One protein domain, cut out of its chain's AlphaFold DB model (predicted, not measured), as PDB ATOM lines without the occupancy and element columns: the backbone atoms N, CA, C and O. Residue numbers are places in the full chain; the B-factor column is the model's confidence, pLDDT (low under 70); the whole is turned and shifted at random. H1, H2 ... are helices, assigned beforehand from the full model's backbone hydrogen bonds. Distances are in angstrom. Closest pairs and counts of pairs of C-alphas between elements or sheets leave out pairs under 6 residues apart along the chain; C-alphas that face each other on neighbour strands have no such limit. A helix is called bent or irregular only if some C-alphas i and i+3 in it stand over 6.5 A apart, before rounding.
ATOM      1  N   PRO A  57       3.275  42.474 -35.922       86.88
ATOM      2  CA  PRO A  57       2.178  42.348 -36.878       86.88
ATOM      3  C   PRO A  57       2.433  41.217 -37.893       86.88
ATOM      4  O   PRO A  57       3.593  40.974 -38.245       86.88
ATOM      5  N   PRO A  58       1.393  40.541 -38.421       84.62
ATOM      6  CA  PRO A  58       1.561  39.410 -39.343       84.62
ATOM      7  C   PRO A  58       2.477  39.707 -40.543       84.62
ATOM      8  O   PRO A  58       3.405  38.947 -40.814       84.62
ATOM      9  N   ALA A  59       2.302  40.862 -41.195       82.94
ATOM     10  CA  ALA A  59       3.155  41.284 -42.309       82.94
ATOM     11  C   ALA A  59       4.630  41.460 -41.893       82.94
ATOM     12  O   ALA A  59       5.546  41.100 -42.631       82.94
ATOM     13  N   ALA A  60       4.882  41.964 -40.681       83.06
ATOM     14  CA  ALA A  60       6.238  42.124 -40.159       83.06
ATOM     15  C   ALA A  60       6.899  40.770 -39.851       83.06
ATOM     16  O   ALA A  60       8.093  40.607 -40.110       83.06
ATOM     17  N   ARG A  61       6.131  39.786 -39.361       87.94
ATOM     18  CA  ARG A  61       6.610  38.406 -39.176       87.94
ATOM     19  C   ARG A  61       7.018  37.775 -40.503       87.94
ATOM     20  O   ARG A  61       8.123  37.251 -40.611       87.94
ATOM     21  N   GLN A  62       6.185  37.907 -41.531       90.12
ATOM     22  CA  GLN A  62       6.499  37.375 -42.858       90.12
ATOM     23  C   GLN A  62       7.753  38.036 -43.459       90.12
ATOM     24  O   GLN A  62       8.614  37.361 -44.020       90.12
ATOM     25  N   ASN A  63       7.905  39.355 -43.298       86.38
ATOM     26  CA  ASN A  63       9.105  40.073 -43.735       86.38
ATOM     27  C   ASN A  63      10.363  39.573 -43.014       86.38
ATOM     28  O   ASN A  63      11.406  39.400 -43.642       86.38
ATOM     29  N   PHE A  64      10.280  39.347 -41.700       87.50
ATOM     30  CA  PHE A  64      11.387  38.789 -40.926       87.50
ATOM     31  C   PHE A  64      11.751  37.385 -41.413       87.50
ATOM     32  O   PHE A  64      12.934  37.132 -41.599       87.50
ATOM     33  N   GLN A  65      10.770  36.507 -41.662       89.38
ATOM     34  CA  GLN A  65      11.018  35.155 -42.184       89.38
ATOM     35  C   GLN A  65      11.789  35.202 -43.504       89.38
ATOM     36  O   GLN A  65      12.882  34.652 -43.583       89.38
ATOM     37  N   ARG A  66      11.303  35.974 -44.485       91.81
ATOM     38  CA  ARG A  66      11.987  36.120 -45.783       91.81
ATOM     39  C   ARG A  66      13.400  36.687 -45.648       91.81
ATOM     40  O   ARG A  66      14.318  36.251 -46.335       91.81
ATOM     41  N   ASN A  67      13.597  37.665 -44.763       91.38
ATOM     42  CA  ASN A  67      14.924  38.228 -44.517       91.38
ATOM     43  C   ASN A  67      15.860  37.220 -43.834       91.38
ATOM     44  O   ASN A  67      17.044  37.187 -44.162       91.38
ATOM     45  N   ALA A  68      15.343  36.413 -42.906       89.94
ATOM     46  CA  ALA A  68      16.104  35.375 -42.223       89.94
ATOM     47  C   ALA A  68      16.519  34.265 -43.195       89.94
ATOM     48  O   ALA A  68      17.690  33.902 -43.228       89.94
ATOM     49  N   GLU A  69      15.601  33.795 -44.040       94.12
ATOM     50  CA  GLU A  69      15.902  32.857 -45.128       94.12
ATOM     51  C   GLU A  69      16.998  33.422 -46.036       94.12
ATOM     52  O   GLU A  69      18.034  32.790 -46.238       94.12
ATOM     53  N   ARG A  70      16.841  34.672 -46.493       93.94
ATOM     54  CA  ARG A  70      17.852  35.338 -47.319       93.94
ATOM     55  C   ARG A  70      19.212  35.394 -46.624       93.94
ATOM     56  O   ARG A  70      20.223  35.124 -47.256       93.94
ATOM     57  N   TRP A  71      19.244  35.719 -45.333       91.62
ATOM     58  CA  TRP A  71      20.474  35.762 -44.544       91.62
ATOM     59  C   TRP A  71      21.160  34.393 -44.454       91.62
ATOM     60  O   TRP A  71      22.386  34.308 -44.576       91.62
ATOM     61  N   MET A  72      20.386  33.320 -44.267       93.62
ATOM     62  CA  MET A  72      20.909  31.952 -44.206       93.62
ATOM     63  C   MET A  72      21.573  31.533 -45.519       93.62
ATOM     64  O   MET A  72      22.599  30.858 -45.474       93.62
ATOM     65  N   HIS A  73      21.059  32.007 -46.654       95.31
ATOM     66  CA  HIS A  73      21.616  31.729 -47.981       95.31
ATOM     67  C   HIS A  73      22.747  32.675 -48.421       95.31
ATOM     68  O   HIS A  73      23.387  32.397 -49.429       95.31
ATOM     69  N   MET A  74      23.015  33.764 -47.691       94.88
ATOM     70  CA  MET A  74      24.109  34.690 -48.021       94.88
ATOM     71  C   MET A  74      25.493  34.115 -47.709       94.88
ATOM     72  O   MET A  74      25.685  33.466 -46.672       94.88
ATOM     73  N   SER A  75      26.474  34.469 -48.540       97.62
ATOM     74  CA  SER A  75      27.891  34.199 -48.288       97.62
ATOM     75  C   SER A  75      28.432  35.012 -47.093       97.62
ATOM     76  O   SER A  75      27.841  36.024 -46.686       97.62
ATOM     77  N   PRO A  76      29.571  34.612 -46.496       97.25
ATOM     78  CA  PRO A  76      30.229  35.388 -45.443       97.25
ATOM     79  C   PRO A  76      30.551  36.836 -45.845       97.25
ATOM     80  O   PRO A  76      30.401  37.742 -45.017       97.25
ATOM     81  N   GLU A  77      30.946  37.059 -47.100       96.81
ATOM     82  CA  GLU A  77      31.280  38.367 -47.673       96.81
ATOM     83  C   GLU A  77      30.027  39.238 -47.808       96.81
ATOM     84  O   GLU A  77      30.013  40.380 -47.347       96.81
ATOM     85  N   GLU A  78      28.929  38.689 -48.334       93.94
ATOM     86  CA  GLU A  78      27.642  39.395 -48.413       93.94
ATOM     87  C   GLU A  78      27.146  39.806 -47.020       93.94
ATOM     88  O   GLU A  78      26.723  40.946 -46.790       93.94
ATOM     89  N   ARG A  79      27.273  38.905 -46.037       94.06
ATOM     90  CA  ARG A  79      26.964  39.211 -44.634       94.06
ATOM     91  C   ARG A  79      27.892  40.278 -44.058       94.06
ATOM     92  O   ARG A  79      27.466  41.020 -43.173       94.06
ATOM     93  N   ALA A  80      29.158  40.342 -44.473       95.12
ATOM     94  CA  ALA A  80      30.097  41.367 -44.017       95.12
ATOM     95  C   ALA A  80      29.686  42.756 -44.522       95.12
ATOM     96  O   ALA A  80      29.567  43.674 -43.712       95.12
ATOM     97  N   VAL A  81      29.340  42.874 -45.806       95.38
ATOM     98  CA  VAL A  81      28.848  44.127 -46.406       95.38
ATOM     99  C   VAL A  81      27.587  44.625 -45.696       95.38
ATOM    100  O   VAL A  81      27.470  45.804 -45.354       95.38
ATOM    101  N   LEU A  82      26.635  43.732 -45.406       91.31
ATOM    102  CA  LEU A  82      25.423  44.119 -44.679       91.31
ATOM    103  C   LEU A  82      25.704  44.536 -43.232       91.31
ATOM    104  O   LEU A  82      25.091  45.489 -42.744       91.31
ATOM    105  N   ARG A  83      26.639  43.865 -42.548       91.94
ATOM    106  CA  ARG A  83      27.070  44.256 -41.198       91.94
ATOM    107  C   ARG A  83      27.729  45.629 -41.195       91.94
ATOM    108  O   ARG A  83      27.381  46.452 -40.353       91.94
ATOM    109  N   GLU A  84      28.627  45.895 -42.137       95.06
ATOM    110  CA  GLU A  84      29.286  47.195 -42.277       95.06
ATOM    111  C   GLU A  84      28.264  48.306 -42.515       95.06
ATOM    112  O   GLU A  84      28.238  49.315 -41.805       95.06
ATOM    113  N   ARG A  85      27.338  48.080 -43.446       92.12
ATOM    114  CA  ARG A  85      26.260  49.024 -43.722       92.12
ATOM    115  C   ARG A  85      25.395  49.298 -42.495       92.12
ATOM    116  O   ARG A  85      25.029  50.446 -42.234       92.12
ATOM    117  N   GLU A  86      25.055  48.261 -41.739       91.88
ATOM    118  CA  GLU A  86      24.299  48.406 -40.499       91.88
ATOM    119  C   GLU A  86      25.100  49.174 -39.434       91.88
ATOM    120  O   GLU A  86      24.524  49.998 -38.723       91.88
ATOM    121  N   ASN A  87      26.417  48.981 -39.350       93.00
ATOM    122  CA  ASN A  87      27.283  49.741 -38.444       93.00
ATOM    123  C   ASN A  87      27.306  51.231 -38.804       93.00
ATOM    124  O   ASN A  87      27.072  52.071 -37.932       93.00
ATOM    125  N   LEU A  88      27.475  51.566 -40.087       95.75
ATOM    126  CA  LEU A  88      27.401  52.950 -40.572       95.75
ATOM    127  C   LEU A  88      26.041  53.586 -40.264       95.75
ATOM    128  O   LEU A  88      25.959  54.747 -39.853       95.75
ATOM    129  N   ARG A  89      24.957  52.818 -40.420       89.88
ATOM    130  CA  ARG A  89      23.605  53.271 -40.081       89.88
ATOM    131  C   ARG A  89      23.466  53.566 -38.586       89.88
ATOM    132  O   ARG A  89      22.910  54.605 -38.233       89.88
ATOM    133  N   ARG A  90      23.954  52.677 -37.710       88.75
ATOM    134  CA  ARG A  90      23.920  52.878 -36.250       88.75
ATOM    135  C   ARG A  90      24.696  54.118 -35.836       88.75
ATOM    136  O   ARG A  90      24.180  54.911 -35.055       88.75
ATOM    137  N   GLU A  91      25.888  54.305 -36.390       93.38
ATOM    138  CA  GLU A  91      26.734  55.454 -36.078       93.38
ATOM    139  C   GLU A  91      26.079  56.769 -36.513       93.38
ATOM    140  O   GLU A  91      26.033  57.731 -35.746       93.38
ATOM    141  N   ARG A  92      25.464  56.794 -37.704       92.44
ATOM    142  CA  ARG A  92      24.679  57.951 -38.152       92.44
ATOM    143  C   ARG A  92      23.554  58.285 -37.171       92.44
ATOM    144  O   ARG A  92      23.435  59.435 -36.768       92.44
ATOM    145  N   ILE A  93      22.754  57.291 -36.778       89.88
ATOM    146  CA  ILE A  93      21.627  57.490 -35.850       89.88
ATOM    147  C   ILE A  93      22.113  58.004 -34.501       89.88
ATOM    148  O   ILE A  93      21.485  58.889 -33.926       89.88
ATOM    149  N   ARG A  94      23.228  57.471 -34.001       91.00
ATOM    150  CA  ARG A  94      23.830  57.922 -32.750       91.00
ATOM    151  C   ARG A  94      24.172  59.409 -32.811       91.00
ATOM    152  O   ARG A  94      23.714  60.157 -31.953       91.00
ATOM    153  N   ARG A  95      24.910  59.841 -33.837       95.56
ATOM    154  CA  ARG A  95      25.285  61.255 -34.018       95.56
ATOM    155  C   ARG A  95      24.063  62.150 -34.145       95.56
ATOM    156  O   ARG A  95      24.006  63.193 -33.511       95.56
ATOM    157  N   GLU A  96      23.078  61.717 -34.927       95.50
ATOM    158  CA  GLU A  96      21.814  62.431 -35.119       95.50
ATOM    159  C   GLU A  96      21.066  62.617 -33.791       95.50
ATOM    160  O   GLU A  96      20.645  63.722 -33.468       95.50
ATOM    161  N   THR A  97      20.982  61.560 -32.977       94.75
ATOM    162  CA  THR A  97      20.317  61.598 -31.667       94.75
ATOM    163  C   THR A  97      21.074  62.490 -30.679       94.75
ATOM    164  O   THR A  97      20.462  63.237 -29.920       94.75
ATOM    165  N   GLU A  98      22.409  62.437 -30.689       93.56
ATOM    166  CA  GLU A  98      23.253  63.313 -29.870       93.56
ATOM    167  C   GLU A  98      23.101  64.786 -30.274       93.56
ATOM    168  O   GLU A  98      23.040  65.645 -29.397       93.56
ATOM    169  N   THR A  99      23.002  65.080 -31.574       97.31
ATOM    170  CA  THR A  99      22.692  66.422 -32.084       97.31
ATOM    171  C   THR A  99      21.304  66.871 -31.646       97.31
ATOM    172  O   THR A  99      21.196  67.919 -31.025       97.31
ATOM    173  N   ALA A 100      20.268  66.051 -31.845       96.44
ATOM    174  CA  ALA A 100      18.906  66.380 -31.423       96.44
ATOM    175  C   ALA A 100      18.814  66.672 -29.916       96.44
ATOM    176  O   ALA A 100      18.123  67.598 -29.501       96.44
ATOM    177  N   LEU A 101      19.541  65.913 -29.087       96.12
ATOM    178  CA  LEU A 101      19.593  66.169 -27.652       96.12
ATOM    179  C   LEU A 101      20.279  67.507 -27.336       96.12
ATOM    180  O   LEU A 101      19.771  68.254 -26.505       96.12
ATOM    181  N   ARG A 102      21.399  67.832 -27.996       95.38
ATOM    182  CA  ARG A 102      22.072  69.131 -27.815       95.38
ATOM    183  C   ARG A 102      21.177  70.293 -28.240       95.38
ATOM    184  O   ARG A 102      21.003  71.226 -27.462       95.38
ATOM    185  N   ASP A 103      20.578  70.199 -29.421       97.56
ATOM    186  CA  ASP A 103      19.745  71.254 -30.007       97.56
ATOM    187  C   ASP A 103      18.447  71.463 -29.214       97.56
ATOM    188  O   ASP A 103      17.922  72.571 -29.161       97.56
ATOM    189  N   SER A 104      17.953  70.422 -28.533       96.00
ATOM    190  CA  SER A 104      16.793  70.536 -27.641       96.00
ATOM    191  C   SER A 104      17.051  71.373 -26.380       96.00
ATOM    192  O   SER A 104      16.103  71.727 -25.682       96.00
ATOM    193  N   GLY A 105      18.317  71.641 -26.033       96.25
ATOM    194  CA  GLY A 105      18.696  72.334 -24.798       96.25
ATOM    195  C   GLY A 105      18.410  71.552 -23.508       96.25
ATOM    196  O   GLY A 105      18.630  72.068 -22.410       96.25
ATOM    197  N   LEU A 106      17.937  70.305 -23.609       95.88
ATOM    198  CA  LEU A 106      17.579  69.483 -22.459       95.88
ATOM    199  C   LEU A 106      18.824  69.030 -21.690       95.88
ATOM    200  O   LEU A 106      19.762  68.453 -22.242       95.88
ATOM    201  N   ARG A 107      18.791  69.214 -20.368       94.75
ATOM    202  CA  ARG A 107      19.767  68.635 -19.438       94.75
ATOM    203  C   ARG A 107      19.160  67.392 -18.805       94.75
ATOM    204  O   ARG A 107      18.346  67.492 -17.893       94.75
ATOM    205  N   LEU A 108      19.526  66.227 -19.330       94.25
ATOM    206  CA  LEU A 108      18.999  64.939 -18.886       94.25
ATOM    207  C   LEU A 108      20.058  64.161 -18.107       94.25
ATOM    208  O   LEU A 108      21.227  64.132 -18.493       94.25
TER     209      LEU A 108
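This is residues 57 to 108 of the 175 residues of an uncharacterized protein of Verrucomicrobia bacterium (UniProt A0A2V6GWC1). Start at residue 57 and you trace a V of two helices, a shorter arm H1 and a longer arm H2, which meet at a corner near the end of H1 and the beginning of H2, with the space between the arms empty. A short tail, residues 104 to 108, turns off to the side from the far end of H2. The printed part has 52 residues, with two named helices in the order H1, H2 and no named strand; the class is all helix. It is extended, with a radius of gyration of the C-alphas of 16.7 A and spans of 46 by 31 by 12 A, an outline that is only just flat.

Look first at H1, residues 58 to 73, then pass residues 74 and 75, a tight link, into H2, residues 76 to 103. The two helices are close but not clearly touching, with 1 pair of C-alphas within 8 A: those of Trp 71 and Arg 79, 7.4 A apart. They run opposite ways at a steep tilt of 47 degrees, and their centres are 21.6 A apart. In H1 and H2 every O i to N i+4 pair is within hydrogen-bond range.

Find C-alpha 58 at (1.561, 39.410, -39.343); from there H1 runs 23.1 A to C-alpha 73 at (21.616, 31.729, -47.981). Then find C-alpha 76 at (30.229, 35.388, -45.443), where H2 begins; it runs 40.4 A to C-alpha 103 at (19.745, 71.254, -30.007). Neither helix is bent.

The two C-alphas farthest apart are those of His 73 and Gly 105, 46.8 A. Residues 83 to 108, of which 83 to 103 belong to H2, stand free. The printed part has no cut and no long link between its helices. The mean pLDDT of the printed part is 92.7, and no printed residue is under 70.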